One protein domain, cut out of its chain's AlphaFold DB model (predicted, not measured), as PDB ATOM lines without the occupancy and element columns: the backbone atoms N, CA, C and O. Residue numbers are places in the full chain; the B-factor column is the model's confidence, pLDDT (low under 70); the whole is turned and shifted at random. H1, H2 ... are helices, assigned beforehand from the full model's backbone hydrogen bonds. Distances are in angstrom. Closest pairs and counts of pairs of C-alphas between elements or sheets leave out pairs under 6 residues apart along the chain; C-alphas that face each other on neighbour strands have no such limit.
ATOM      1  N   LEU A   2      22.710-108.155  59.618       80.62
ATOM      2  CA  LEU A   2      21.369-108.103  59.000       80.62
ATOM      3  C   LEU A   2      20.339-108.996  59.701       80.62
ATOM      4  O   LEU A   2      19.213-108.580  59.923       80.62
ATOM      5  N   TRP A   3      20.752-110.196  60.114       81.50
ATOM      6  CA  TRP A   3      19.897-111.114  60.868       81.50
ATOM      7  C   TRP A   3      19.447-110.550  62.224       81.50
ATOM      8  O   TRP A   3      18.295-110.720  62.606       81.50
ATOM      9  N   ILE A   4      20.333-109.839  62.931       83.88
ATOM     10  CA  ILE A   4      20.008-109.210  64.218       83.88
ATOM     11  C   ILE A   4      18.988-108.094  63.997       83.88
ATOM     12  O   ILE A   4      17.980-108.046  64.693       83.88
ATOM     13  N   LEU A   5      19.211-107.246  62.986       82.88
ATOM     14  CA  LEU A   5      18.257-106.199  62.626       82.88
ATOM     15  C   LEU A   5      16.903-106.805  62.241       82.88
ATOM     16  O   LEU A   5      15.881-106.363  62.752       82.88
ATOM     17  N   ALA A   6      16.879-107.852  61.413       84.25
ATOM     18  CA  ALA A   6      15.646-108.525  60.998       84.25
ATOM     19  C   ALA A   6      14.855-109.125  62.175       84.25
ATOM     20  O   ALA A   6      13.629-109.190  62.125       84.25
ATOM     21  N   LYS A   7      15.552-109.576  63.225       84.88
ATOM     22  CA  LYS A   7      14.943-110.146  64.433       84.88
ATOM     23  C   LYS A   7      14.349-109.077  65.362       84.88
ATOM     24  O   LYS A   7      13.459-109.397  66.144       84.88
ATOM     25  N   HIS A   8      14.827-107.836  65.278       86.38
ATOM     26  CA  HIS A   8      14.444-106.729  66.157       86.38
ATOM     27  C   HIS A   8      13.962-105.515  65.337       86.38
ATOM     28  O   HIS A   8      14.708-104.543  65.193       86.38
ATOM     29  N   PRO A   9      12.730-105.546  64.788       83.31
ATOM     30  CA  PRO A   9      12.189-104.439  63.991       83.31
ATOM     31  C   PRO A   9      12.048-103.143  64.803       83.31
ATOM     32  O   PRO A   9      12.432-102.085  64.312       83.31
ATOM     33  N   ASP A  10      11.643-103.233  66.074       85.12
ATOM     34  CA  ASP A  10      11.515-102.076  66.979       85.12
ATOM     35  C   ASP A  10      12.824-101.275  67.085       85.12
ATOM     36  O   ASP A  10      12.838-100.047  67.183       85.12
ATOM     37  N   PHE A  11      13.954-101.984  67.029       84.75
ATOM     38  CA  PHE A  11      15.272-101.372  67.094       84.75
ATOM     39  C   PHE A  11      15.643-100.656  65.793       84.75
ATOM     40  O   PHE A  11      16.272 -99.599  65.841       84.75
ATOM     41  N   GLN A  12      15.226-101.184  64.637       83.44
ATOM     42  CA  GLN A  12      15.406-100.485  63.361       83.44
ATOM     43  C   GLN A  12      14.661 -99.147  63.363       83.44
ATOM     44  O   GLN A  12      15.204 -98.146  62.896       83.44
ATOM     45  N   ASP A  13      13.448 -99.115  63.917       86.06
ATOM     46  CA  ASP A  13      12.627 -97.903  63.967       86.06
ATOM     47  C   ASP A  13      13.195 -96.861  64.937       86.06
ATOM     48  O   ASP A  13      13.276 -95.679  64.585       86.06
ATOM     49  N   LYS A  14      13.677 -97.295  66.112       87.88
ATOM     50  CA  LYS A  14      14.407 -96.430  67.056       87.88
ATOM     51  C   LYS A  14      15.634 -95.800  66.390       87.88
ATOM     52  O   LYS A  14      15.764 -94.578  66.386       87.88
ATOM     53  N   LEU A  15      16.487 -96.615  65.761       86.62
ATOM     54  CA  LEU A  15      17.686 -96.124  65.077       86.62
ATOM     55  C   LEU A  15      17.353 -95.190  63.913       86.62
ATOM     56  O   LEU A  15      18.071 -94.221  63.689       86.62
ATOM     57  N   ARG A  16      16.268 -95.443  63.174       86.75
ATOM     58  CA  ARG A  16      15.849 -94.557  62.082       86.75
ATOM     59  C   ARG A  16      15.489 -93.170  62.602       86.75
ATOM     60  O   ARG A  16      15.896 -92.181  61.996       86.75
ATOM     61  N   LYS A  17      14.773 -93.100  63.724       88.00
ATOM     62  CA  LYS A  17      14.435 -91.832  64.373       88.00
ATOM     63  C   LYS A  17      15.693 -91.099  64.850       88.00
ATOM     64  O   LYS A  17      15.876 -89.934  64.516       88.00
ATOM     65  N   GLU A  18      16.587 -91.795  65.548       87.25
ATOM     66  CA  GLU A  18      17.843 -91.212  66.045       87.25
ATOM     67  C   GLU A  18      18.749 -90.722  64.904       87.25
ATOM     68  O   GLU A  18      19.337 -89.647  64.993       87.25
ATOM     69  N   LEU A  19      18.836 -91.464  63.795       84.62
ATOM     70  CA  LEU A  19      19.614 -91.055  62.623       84.62
ATOM     71  C   LEU A  19      19.005 -89.839  61.915       84.62
ATOM     72  O   LEU A  19      19.751 -88.975  61.459       84.62
ATOM     73  N   GLN A  20      17.674 -89.743  61.836       84.75
ATOM     74  CA  GLN A  20      17.001 -88.557  61.295       84.75
ATOM     75  C   GLN A  20      17.306 -87.321  62.148       84.75
ATOM     76  O   GLN A  20      17.670 -86.280  61.599       84.75
ATOM     77  N   GLU A  21      17.247 -87.452  63.475       84.75
ATOM     78  CA  GLU A  21      17.604 -86.388  64.419       84.75
ATOM     79  C   GLU A  21      19.089 -85.999  64.301       84.75
ATOM     80  O   GLU A  21      19.410 -84.819  64.161       84.75
ATOM     81  N   ALA A  22      19.996 -86.978  64.260       79.12
ATOM     82  CA  ALA A  22      21.435 -86.742  64.134       79.12
ATOM     83  C   ALA A  22      21.823 -86.122  62.782       79.12
ATOM     84  O   ALA A  22      22.725 -85.287  62.724       79.12
ATOM     85  N   SER A  23      21.130 -86.479  61.694       67.56
ATOM     86  CA  SER A  23      21.368 -85.896  60.366       67.56
ATOM     87  C   SER A  23      20.992 -84.413  60.275       67.56
ATOM     88  O   SER A  23      21.523 -83.701  59.422       67.56
ATOM     89  N   SER A  54      31.101-114.291  77.505       82.81
ATOM     90  CA  SER A  54      31.342-114.788  78.861       82.81
ATOM     91  C   SER A  54      30.360-114.164  79.846       82.81
ATOM     92  O   SER A  54      30.313-112.942  80.014       82.81
ATOM     93  N   LYS A  55      29.614-115.016  80.557       84.75
ATOM     94  CA  LYS A  55      28.680-114.587  81.608       84.75
ATOM     95  C   LYS A  55      29.382-114.009  82.834       84.75
ATOM     96  O   LYS A  55      28.781-113.220  83.553       84.75
ATOM     97  N   GLU A  56      30.647-114.362  83.052       82.31
ATOM     98  CA  GLU A  56      31.466-113.788  84.129       82.31
ATOM     99  C   GLU A  56      31.771-112.310  83.873       82.31
ATOM    100  O   GLU A  56      31.850-111.511  84.801       82.31
ATOM    101  N   VAL A  57      31.916-111.951  82.598       79.06
ATOM    102  CA  VAL A  57      32.329-110.619  82.156       79.06
ATOM    103  C   VAL A  57      31.112-109.747  81.840       79.06
ATOM    104  O   VAL A  57      31.001-108.624  82.326       79.06
ATOM    105  N   PHE A  58      30.170-110.267  81.051       80.81
ATOM    106  CA  PHE A  58      29.003-109.524  80.564       80.81
ATOM    107  C   PHE A  58      27.733-109.753  81.397       80.81
ATOM    108  O   PHE A  58      26.714-109.108  81.141       80.81
ATOM    109  N   GLY A  59      27.786-110.621  82.408       85.19
ATOM    110  CA  GLY A  59      26.640-110.980  83.237       85.19
ATOM    111  C   GLY A  59      25.782-112.102  82.637       85.19
ATOM    112  O   GLY A  59      26.079-112.637  81.567       85.19
ATOM    113  N   PRO A  60      24.687-112.485  83.312       87.19
ATOM    114  CA  PRO A  60      23.864-113.632  82.916       87.19
ATOM    115  C   PRO A  60      23.211-113.476  81.534       87.19
ATOM    116  O   PRO A  60      22.837-114.474  80.919       87.19
ATOM    117  N   ASP A  61      23.098-112.248  81.033       87.94
ATOM    118  CA  ASP A  61      22.480-111.910  79.756       87.94
ATOM    119  C   ASP A  61      23.498-111.699  78.616       87.94
ATOM    120  O   ASP A  61      23.178-111.076  77.605       87.94
ATOM    121  N   ALA A  62      24.718-112.232  78.756       85.50
ATOM    122  CA  ALA A  62      25.788-112.137  77.756       85.50
ATOM    123  C   ALA A  62      25.389-112.640  76.354       85.50
ATOM    124  O   ALA A  62      25.856-112.119  75.347       85.50
ATOM    125  N   GLU A  63      24.504-113.637  76.281       86.62
ATOM    126  CA  GLU A  63      24.036-114.236  75.021       86.62
ATOM    127  C   GLU A  63      22.890-113.439  74.364       86.62
ATOM    128  O   GLU A  63      22.484-113.729  73.235       86.62
ATOM    129  N   VAL A  64      22.339-112.438  75.060       88.12
ATOM    130  CA  VAL A  64      21.208-111.638  74.583       88.12
ATOM    131  C   VAL A  64      21.718-110.370  73.907       88.12
ATOM    132  O   VAL A  64      22.506-109.605  74.464       88.12
ATOM    133  N   PHE A  65      21.219-110.104  72.697       87.31
ATOM    134  CA  PHE A  65      21.485-108.848  72.006       87.31
ATOM    135  C   PHE A  65      20.783-107.684  72.727       87.31
ATOM    136  O   PHE A  65      19.577-107.494  72.575       87.31
ATOM    137  N   ARG A  66      21.545-106.915  73.516       85.69
ATOM    138  CA  ARG A  66      21.071-105.747  74.277       85.69
ATOM    139  C   ARG A  66      21.931-104.511  73.962       85.69
ATOM    140  O   ARG A  66      22.965-104.328  74.607       85.69
ATOM    141  N   PRO A  67      21.541-103.679  72.981       85.69
ATOM    142  CA  PRO A  67      22.338-102.530  72.543       85.69
ATOM    143  C   PRO A  67      22.490-101.449  73.625       85.69
ATOM    144  O   PRO A  67      23.539-100.815  73.696       85.69
ATOM    145  N   ASP A  68      21.509-101.292  74.518       86.12
ATOM    146  CA  ASP A  68      21.546-100.278  75.585       86.12
ATOM    147  C   ASP A  68      22.685-100.514  76.610       86.12
ATOM    148  O   ASP A  68      23.105 -99.594  77.312       86.12
ATOM    149  N   ARG A  69      23.297-101.713  76.617       84.75
ATOM    150  CA  ARG A  69      24.453-102.076  77.466       84.75
ATOM    151  C   ARG A  69      25.623-101.091  77.357       84.75
ATOM    152  O   ARG A  69      26.325-100.868  78.339       84.75
ATOM    153  N   TRP A  70      25.846-100.534  76.169       81.12
ATOM    154  CA  TRP A  70      26.955 -99.616  75.893       81.12
ATOM    155  C   TRP A  70      26.586 -98.139  76.081       81.12
ATOM    156  O   TRP A  70      27.415 -97.270  75.825       81.12
ATOM    157  N   ILE A  71      25.358 -97.863  76.526       82.06
ATOM    158  CA  ILE A  71      24.842 -96.519  76.814       82.06
ATOM    159  C   ILE A  71      24.730 -96.313  78.333       82.06
ATOM    160  O   ILE A  71      25.068 -95.247  78.839       82.06
ATOM    161  N   GLU A  72      24.281 -97.335  79.066       73.88
ATOM    162  CA  GLU A  72      23.921 -97.234  80.491       73.88
ATOM    163  C   GLU A  72      25.105 -97.356  81.470       73.88
ATOM    164  O   GLU A  72      24.997 -96.949  82.625       73.88
ATOM    165  N   THR A  73      26.242 -97.911  81.040       59.06
ATOM    166  CA  THR A  73      27.371 -98.254  81.925       59.06
ATOM    167  C   THR A  73      28.717 -98.021  81.252       59.06
ATOM    168  O   THR A  73      28.831 -98.235  80.049       59.06
ATOM    169  N   ASP A  74      29.752 -97.681  82.038       60.03
ATOM    170  CA  ASP A  74      31.148 -97.922  81.648       60.03
ATOM    171  C   ASP A  74      31.304 -99.440  81.474       60.03
ATOM    172  O   ASP A  74      31.292-100.186  82.463       60.03
ATOM    173  N   PRO A  75      31.271 -99.937  80.231       53.56
ATOM    174  CA  PRO A  75      30.834-101.286  79.988       53.56
ATOM    175  C   PRO A  75      31.998-102.186  80.373       53.56
ATOM    176  O   PRO A  75      33.047-102.142  79.747       53.56
ATOM    177  N   VAL A  76      31.789-103.062  81.356       56.72
ATOM    178  CA  VAL A  76      32.507-104.342  81.408       56.72
ATOM    179  C   VAL A  76      33.971-104.237  81.882       56.72
ATOM    180  O   VAL A  76      34.897-104.557  81.147       56.72
ATOM    181  N   GLY A  77      34.201-103.810  83.133       58.22
ATOM    182  CA  GLY A  77      35.464-104.046  83.873       58.22
ATOM    183  C   GLY A  77      36.773-103.639  83.164       58.22
ATOM    184  O   GLY A  77      36.769-102.922  82.175       58.22
ATOM    185  N   SER A  78      37.939-104.081  83.641       61.84
ATOM    186  CA  SER A  78      39.237-103.738  83.025       61.84
ATOM    187  C   SER A  78      39.571-104.606  81.796       61.84
ATOM    188  O   SER A  78      40.677-105.145  81.699       61.84
ATOM    189  N   LEU A  79      38.623-104.815  80.875       70.62
ATOM    190  CA  LEU A  79      38.911-105.588  79.664       70.62
ATOM    191  C   LEU A  79      39.838-104.795  78.726       70.62
ATOM    192  O   LEU A  79      39.591-103.616  78.470       70.62
ATOM    193  N   PRO A  80      40.874-105.433  78.156       72.19
ATOM    194  CA  PRO A  80      41.909-104.748  77.379       72.19
ATOM    195  C   PRO A  80      41.505-104.445  75.927       72.19
ATOM    196  O   PRO A  80      42.361-104.092  75.114       72.19
ATOM    197  N   GLY A  81      40.229-104.635  75.579       77.44
ATOM    198  CA  GLY A  81      39.714-104.435  74.228       77.44
ATOM    199  C   GLY A  81      39.824-102.979  73.784       77.44
ATOM    200  O   GLY A  81      39.409-102.076  74.510       77.44
ATOM    201  N   ILE A  82      40.357-102.749  72.580       79.44
ATOM    202  CA  ILE A  82      40.599-101.394  72.054       79.44
ATOM    203  C   ILE A  82      39.308-100.611  71.770       79.44
ATOM    204  O   ILE A  82      39.303 -99.383  71.782       79.44
ATOM    205  N   TRP A  83      38.203-101.317  71.525       79.31
ATOM    206  CA  TRP A  83      36.910-100.718  71.225       79.31
ATOM    207  C   TRP A  83      35.828-101.321  72.110       79.31
ATOM    208  O   TRP A  83      35.615-102.533  72.094       79.31
ATOM    209  N   SER A  84      35.114-100.472  72.853       78.44
ATOM    210  CA  SER A  84      33.912-100.864  73.603       78.44
ATOM    211  C   SER A  84      34.122-102.009  74.612       78.44
ATOM    212  O   SER A  84      33.187-102.754  74.906       78.44
ATOM    213  N   ARG A  85      35.369-102.172  75.085       76.94
ATOM    214  CA  ARG A  85      35.851-103.296  75.911       76.94
ATOM    215  C   ARG A  85      35.547-104.682  75.318       76.94
ATOM    216  O   ARG A  85      35.417-105.663  76.043       76.94
ATOM    217  N   LEU A  86      35.480-104.767  73.988       82.12
ATOM    218  CA  LEU A  86      35.326-106.004  73.224       82.12
ATOM    219  C   LEU A  86      36.672-106.469  72.670       82.12
ATOM    220  O   LEU A  86      37.499-105.662  72.238       82.12
ATOM    221  N   LEU A  87      36.864-107.786  72.611       83.44
ATOM    222  CA  LEU A  87      38.071-108.390  72.041       83.44
ATOM    223  C   LEU A  87      37.966-108.648  70.532       83.44
ATOM    224  O   LEU A  87      38.887-109.202  69.952       83.44
ATOM    225  N   THR A  88      36.892-108.199  69.872       85.88
ATOM    226  CA  THR A  88      36.675-108.364  68.420       85.88
ATOM    227  C   THR A  88      37.795-107.772  67.560       85.88
ATOM    228  O   THR A  88      38.091-108.285  66.489       85.88
ATOM    229  N   PHE A  89      38.425-106.692  68.026       86.75
ATOM    230  CA  PHE A  89      39.585-106.075  67.376       86.75
ATOM    231  C   PHE A  89      40.874-106.284  68.173       86.75
ATOM    232  O   PHE A  89      41.841-105.546  67.971       86.75
ATOM    233  N   LEU A  90      40.881-107.277  69.070       84.50
ATOM    234  CA  LEU A  90      41.939-107.536  70.041       84.50
ATOM    235  C   LEU A  90      42.220-106.324  70.952       84.50
ATOM    236  O   LEU A  90      41.474-105.341  71.008       84.50
ATOM    237  N   GLY A  91      43.292-106.433  71.733       80.19
ATOM    238  CA  GLY A  91      43.759-105.405  72.653       80.19
ATOM    239  C   GLY A  91      45.256-105.137  72.511       80.19
ATOM    240  O   GLY A  91      46.044-106.041  72.220       80.19
ATOM    241  N   ARG A  92      45.640-103.877  72.742       73.00
ATOM    242  CA  ARG A  92      47.025-103.366  72.853       73.00
ATOM    243  C   ARG A  92      47.970-103.909  71.759       73.00
ATOM    244  O   ARG A  92      47.538-103.780  70.625       73.00
ATOM    245  N   PRO A  93      49.204-104.442  71.933       75.50
ATOM    246  CA  PRO A  93      50.175-104.571  70.820       75.50
ATOM    247  C   PRO A  93      49.718-105.444  69.632       75.50
ATOM    248  O   PRO A  93      50.392-105.504  68.604       75.50
ATOM    249  N   ARG A  94      48.592-106.149  69.769       82.12
ATOM    250  CA  ARG A  94      47.972-106.983  68.737       82.12
ATOM    251  C   ARG A  94      46.636-106.429  68.236       82.12
ATOM    252  O   ARG A  94      45.944-107.133  67.514       82.12
ATOM    253  N   ALA A  95      46.267-105.204  68.609       83.94
ATOM    254  CA  ALA A  95      45.040-104.572  68.154       83.94
ATOM    255  C   ALA A  95      45.008-104.476  66.623       83.94
ATOM    256  O   ALA A  95      46.022-104.196  65.977       83.94
ATOM    257  N   CYS A  96      43.833-104.700  66.041       85.69
ATOM    258  CA  CYS A  96      43.632-104.553  64.607       85.69
ATOM    259  C   CYS A  96      43.917-103.104  64.192       85.69
ATOM    260  O   CYS A  96      43.182-102.200  64.573       85.69
ATOM    261  N   ILE A  97      44.944-102.880  63.368       89.19
ATOM    262  CA  ILE A  97      45.283-101.539  62.859       89.19
ATOM    263  C   ILE A  97      44.125-100.902  62.073       89.19
ATOM    264  O   ILE A  97      43.969 -99.686  62.064       89.19
ATOM    265  N   GLY A  98      43.279-101.731  61.453       88.81
ATOM    266  CA  GLY A  98      42.126-101.309  60.662       88.81
ATOM    267  C   GLY A  98      40.830-101.116  61.451       88.81
ATOM    268  O   GLY A  98      39.814-100.828  60.826       88.81
ATOM    269  N   TYR A  99      40.820-101.259  62.785       87.25
ATOM    270  CA  TYR A  99      39.563-101.260  63.553       87.25
ATOM    271  C   TYR A  99      38.724 -99.997  63.316       87.25
ATOM    272  O   TYR A  99      37.506-100.065  63.191       87.25
ATOM    273  N   GLN A 100      39.372 -98.841  63.185       87.56
ATOM    274  CA  GLN A 100      38.701 -97.560  62.965       87.56
ATOM    275  C   GLN A 100      38.061 -97.472  61.590       87.56
ATOM    276  O   GLN A 100      36.927 -97.012  61.463       87.56
ATOM    277  N   PHE A 101      38.785 -97.942  60.577       90.38
ATOM    278  CA  PHE A 101      38.298 -97.991  59.209       90.38
ATOM    279  C   PHE A 101      37.081 -98.914  59.119       90.38
ATOM    280  O   PHE A 101      36.018 -98.490  58.674       90.38
ATOM    281  N   THR A 102      37.182-100.120  59.683       91.25
ATOM    282  CA  THR A 102      36.060-101.064  59.750       91.25
ATOM    283  C   THR A 102      34.861-100.482  60.504       91.25
ATOM    284  O   THR A 102      33.723-100.666  60.080       91.25
ATOM    285  N   LEU A 103      35.079 -99.751  61.604       89.25
ATOM    286  CA  LEU A 103      33.994 -99.090  62.338       89.25
ATOM    287  C   LEU A 103      33.325 -97.986  61.517       89.25
ATOM    288  O   LEU A 103      32.105 -97.848  61.582       89.25
ATOM    289  N   MET A 104      34.095 -97.201  60.766       89.81
ATOM    290  CA  MET A 104      33.551 -96.163  59.892       89.81
ATOM    291  C   MET A 104      32.702 -96.783  58.780       89.81
ATOM    292  O   MET A 104      31.541 -96.402  58.623       89.81
ATOM    293  N   GLU A 105      33.240 -97.770  58.065       91.88
ATOM    294  CA  GLU A 105      32.513 -98.474  57.005       91.88
ATOM    295  C   GLU A 105      31.235 -99.121  57.536       91.88
ATOM    296  O   GLU A 105      30.169 -98.971  56.940       91.88
ATOM    297  N   LEU A 106      31.310 -99.785  58.694       90.56
ATOM    298  CA  LEU A 106      30.155-100.437  59.299       90.56
ATOM    299  C   LEU A 106      29.084 -99.424  59.719       90.56
ATOM    300  O   LEU A 106      27.901 -99.670  59.493       90.56
ATOM    301  N   LYS A 107      29.472 -98.279  60.292       88.31
ATOM    302  CA  LYS A 107      28.531 -97.207  60.655       88.31
ATOM    303  C   LYS A 107      27.819 -96.651  59.425       88.31
ATOM    304  O   LYS A 107      26.595 -96.533  59.446       88.31
ATOM    305  N   VAL A 108      28.562 -96.353  58.359       89.75
ATOM    306  CA  VAL A 108      27.991 -95.848  57.101       89.75
ATOM    307  C   VAL A 108      27.058 -96.887  56.483       89.75
ATOM    308  O   VAL A 108      25.922 -96.565  56.141       89.75
ATOM    309  N   LEU A 109      27.494 -98.143  56.398       90.19
ATOM    310  CA  LEU A 109      26.698 -99.234  55.842       90.19
ATOM    311  C   LEU A 109      25.396 -99.439  56.623       90.19
ATOM    312  O   LEU A 109      24.327 -99.533  56.021       90.19
ATOM    313  N   VAL A 110      25.458 -99.458  57.957       87.56
ATOM    314  CA  VAL A 110      24.270 -99.595  58.814       87.56
ATOM    315  C   VAL A 110      23.334 -98.395  58.655       87.56
ATOM    316  O   VAL A 110      22.129 -98.599  58.512       87.56
ATOM    317  N   ALA A 111      23.859 -97.167  58.612       86.94
ATOM    318  CA  ALA A 111      23.044 -95.970  58.416       86.94
ATOM    319  C   ALA A 111      22.311 -95.988  57.064       86.94
ATOM    320  O   ALA A 111      21.101 -95.773  57.018       86.94
ATOM    321  N   VAL A 112      23.011 -96.323  55.975       88.25
ATOM    322  CA  VAL A 112      22.409 -96.436  54.635       88.25
ATOM    323  C   VAL A 112      21.310 -97.498  54.619       88.25
ATOM    324  O   VAL A 112      20.221 -97.252  54.099       88.25
ATOM    325  N   ILE A 113      21.565 -98.659  55.223       87.44
ATOM    326  CA  ILE A 113      20.587 -99.746  55.288       87.44
ATOM    327  C   ILE A 113      19.333 -99.317  56.052       87.44
ATOM    328  O   ILE A 113      18.236 -99.534  55.556       87.44
ATOM    329  N   ILE A 114      19.468 -98.694  57.223       86.62
ATOM    330  CA  ILE A 114      18.319 -98.319  58.068       86.62
ATOM    331  C   ILE A 114      17.491 -97.190  57.440       86.62
ATOM    332  O   ILE A 114      16.258 -97.191  57.543       86.62
ATOM    333  N   CYS A 115      18.154 -96.234  56.784       81.94
ATOM    334  CA  CYS A 115      17.494 -95.095  56.154       81.94
ATOM    335  C   CYS A 115      16.752 -95.471  54.867       81.94
ATOM    336  O   CYS A 115      15.687 -94.916  54.606       81.94
ATOM    337  N   HIS A 116      17.289 -96.400  54.069       81.62
ATOM    338  CA  HIS A 116      16.759 -96.684  52.730       81.62
ATOM    339  C   HIS A 116      16.069 -98.044  52.589       81.62
ATOM    340  O   HIS A 116      15.283 -98.219  51.658       81.62
ATOM    341  N   LEU A 117      16.340 -99.012  53.470       81.56
ATOM    342  CA  LEU A 117      15.781-100.360  53.386       81.56
ATOM    343  C   LEU A 117      15.008-100.725  54.661       81.56
ATOM    344  O   LEU A 117      15.373-100.370  55.778       81.56
ATOM    345  N   SER A 118      13.924-101.481  54.481       74.31
ATOM    346  CA  SER A 118      13.198-102.140  55.572       74.31
ATOM    347  C   SER A 118      13.491-103.636  55.516       74.31
ATOM    348  O   SER A 118      13.186-104.286  54.516       74.31
ATOM    349  N   ILE A 119      14.119-104.179  56.562       77.06
ATOM    350  CA  ILE A 119      14.516-105.591  56.608       77.06
ATOM    351  C   ILE A 119      13.505-106.354  57.458       77.06
ATOM    352  O   ILE A 119      13.409-106.113  58.661       77.06
ATOM    353  N   PHE A 120      12.820-107.322  56.852       74.75
ATOM    354  CA  PHE A 120      11.950-108.265  57.554       74.75
ATOM    355  C   PHE A 120      12.424-109.703  57.320       74.75
ATOM    356  O   PHE A 120      12.988-110.019  56.270       74.75
ATOM    357  N   LEU A 121      12.201-110.582  58.298       70.81
ATOM    358  CA  LEU A 121      12.438-112.009  58.116       70.81
ATOM    359  C   LEU A 121      11.214-112.626  57.413       70.81
ATOM    360  O   LEU A 121      10.122-112.588  57.986       70.81
ATOM    361  N   PRO A 122      11.342-113.214  56.208       67.62
ATOM    362  CA  PRO A 122      10.239-113.971  55.641       67.62
ATOM    363  C   PRO A 122       9.946-115.170  56.543       67.62
ATOM    364  O   PRO A 122      10.849-115.919  56.909       67.62
ATOM    365  N   ILE A 123       8.666-115.353  56.879       61.03
ATOM    366  CA  ILE A 123       8.134-116.372  57.807       61.03
ATOM    367  C   ILE A 123       8.568-117.813  57.446       61.03
ATOM    368  O   ILE A 123       8.502-118.708  58.284       61.03
ATOM    369  N   LEU A 124       9.078-118.047  56.229       55.34
ATOM    370  CA  LEU A 124       9.553-119.348  55.742       55.34
ATOM    371  C   LEU A 124      11.083-119.509  55.672       55.34
ATOM    372  O   LEU A 124      11.559-120.585  55.311       55.34
ATOM    373  N   ALA A 125      11.883-118.499  56.027       54.62
ATOM    374  CA  ALA A 125      13.338-118.640  56.028       54.62
ATOM    375  C   ALA A 125      13.819-119.361  57.292       54.62
ATOM    376  O   ALA A 125      14.308-118.753  58.248       54.62
ATOM    377  N   ARG A 126      13.751-120.697  57.276       47.12
ATOM    378  CA  ARG A 126      14.649-121.510  58.097       47.12
ATOM    379  C   ARG A 126      16.062-121.258  57.569       47.12
ATOM    380  O   ARG A 126      16.490-121.887  56.609       47.12
ATOM    381  N   LEU A 127      16.761-120.291  58.165       54.34
ATOM    382  CA  LEU A 127      18.180-120.041  57.926       54.34
ATOM    383  C   LEU A 127      18.972-121.262  58.403       54.34
ATOM    384  O   LEU A 127      19.454-121.321  59.532       54.34
ATOM    385  N   ALA A 128      19.075-122.270  57.542       48.38
ATOM    386  CA  ALA A 128      20.121-123.264  57.636       48.38
ATOM    387  C   ALA A 128      21.416-122.562  57.216       48.38
ATOM    388  O   ALA A 128      21.734-122.477  56.031       48.38
ATOM    389  N   PHE A 129      22.150-122.012  58.184       43.66
ATOM    390  CA  PHE A 129      23.563-121.707  57.985       43.66
ATOM    391  C   PHE A 129      24.281-123.043  57.807       43.66
ATOM    392  O   PHE A 129      24.714-123.670  58.769       43.66
ATOM    393  N   HIS A 130      24.327-123.530  56.572       37.06
ATOM    394  CA  HIS A 130      25.167-124.659  56.235       37.06
ATOM    395  C   HIS A 130      26.596-124.120  56.137       37.06
ATOM    396  O   HIS A 130      26.960-123.442  55.179       37.06
ATOM    397  N   THR A 131      27.400-124.358  57.172       41.97
ATOM    398  CA  THR A 131      28.850-124.161  57.129       41.97
ATOM    399  C   THR A 131      29.459-125.232  56.233       41.97
ATOM    400  O   THR A 131      30.076-126.180  56.713       41.97
ATOM    401  N   THR A 132      29.289-125.121  54.921       37.53
ATOM    402  CA  THR A 132      30.072-125.923  53.981       37.53
ATOM    403  C   THR A 132      31.341-125.178  53.630       37.53
ATOM    404  O   THR A 132      31.469-124.573  52.571       37.53
ATOM    405  N   CYS A 133      32.323-125.297  54.523       34.53
ATOM    406  CA  CYS A 133      33.689-125.494  54.068       34.53
ATOM    407  C   CYS A 133      33.808-126.972  53.663       34.53
ATOM    408  O   CYS A 133      34.303-127.803  54.415       34.53
ATOM    409  N   ALA A 134      33.258-127.320  52.505       37.56
ATOM    410  CA  ALA A 134      33.497-128.600  51.862       37.56
ATOM    411  C   ALA A 134      33.496-128.355  50.358       37.56
ATOM    412  O   ALA A 134      32.466-128.089  49.743       37.56
ATOM    413  N   ILE A 135      34.697-128.398  49.794       49.56
ATOM    414  CA  ILE A 135      34.938-128.494  48.365       49.56
ATOM    415  C   ILE A 135      34.199-129.747  47.889       49.56
ATOM    416  O   ILE A 135      34.589-130.858  48.236       49.56
ATOM    417  N   SER A 136      33.144-129.583  47.102       34.41
ATOM    418  CA  SER A 136      32.772-130.596  46.124       34.41
ATOM    419  C   SER A 136      31.984-129.942  45.004       34.41
ATOM    420  O   SER A 136      30.846-129.504  45.163       34.41
ATOM    421  N   SER A 137      32.647-129.834  43.861       50.41
ATOM    422  CA  SER A 137      32.038-129.552  42.576       50.41
ATOM    423  C   SER A 137      31.039-130.659  42.245       50.41
ATOM    424  O   SER A 137      31.427-131.719  41.756       50.41
TER     425      SER A 137
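Overview. This is residues 2 to 23 and 54 to 137 of the 142 residues of the protein "Cytochrome P450 monooxygenase" of Melampsora larici-populina (strain 98AG31 / pathotype 3-4-7) (UniProt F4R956). The long helix H5 meets H2 through residues 111 to 115, near its own last residues, about perpendicular, and short H1 lies near the first part of H2. The rest is a loose, open run of loops holding the tiny helices H3 and H4, with an unwound tail whose residues 128 to 137 stick out. The 106 printed residues hold five named helices, H1 to H5 in chain order, and no named strand; the class is all helix, with 47 of the 106 residues in helices. The whole is loose, with a radius of gyration of the C-alphas of 17.1 A and spans of 48 by 43 by 32 A.

Along the chain. H1 is residues 2 to 7, beginning at C-alpha 2 at (21.369, -108.103, 59.000). H2 is residues 9 to 23, 21.0 A long. H3 is residues 55 to 58 and H4 is residues 69 to 72. H5, residues 99 to 116, is 25.7 A long and ends at C-alpha 116 at (16.759, -96.684, 52.730).

Arrangement. H1 and H2 are close but not clearly touching; their closest C-alphas, of Leu 5 and Gln 12, are 6.4 A apart. They run opposite ways at a steep tilt of 60 degrees. H2 and H5 touch, about perpendicular at 77 degrees; their closest C-alphas, of Arg 16 and Ile 114, are 6.0 A apart. H3 and H4 touch no helix. In H1, H2 and H5 every O i to N i+4 pair is within hydrogen-bond range; H3 and H4 are too short for one.

Size, cuts and confidence. The C-alphas of Thr 73 and Ser 137, the two farthest apart, are 50.5 A apart. Residues 24 to 53 are not printed, and the gap between C-alphas 23 and 54 is 35.7 A. The link from H4 to H5 is long, at 26 residues. Mean pLDDT of the printed part is 76.7; residue 23, residues 73 to 78 and residues 122 to 137 are under 70.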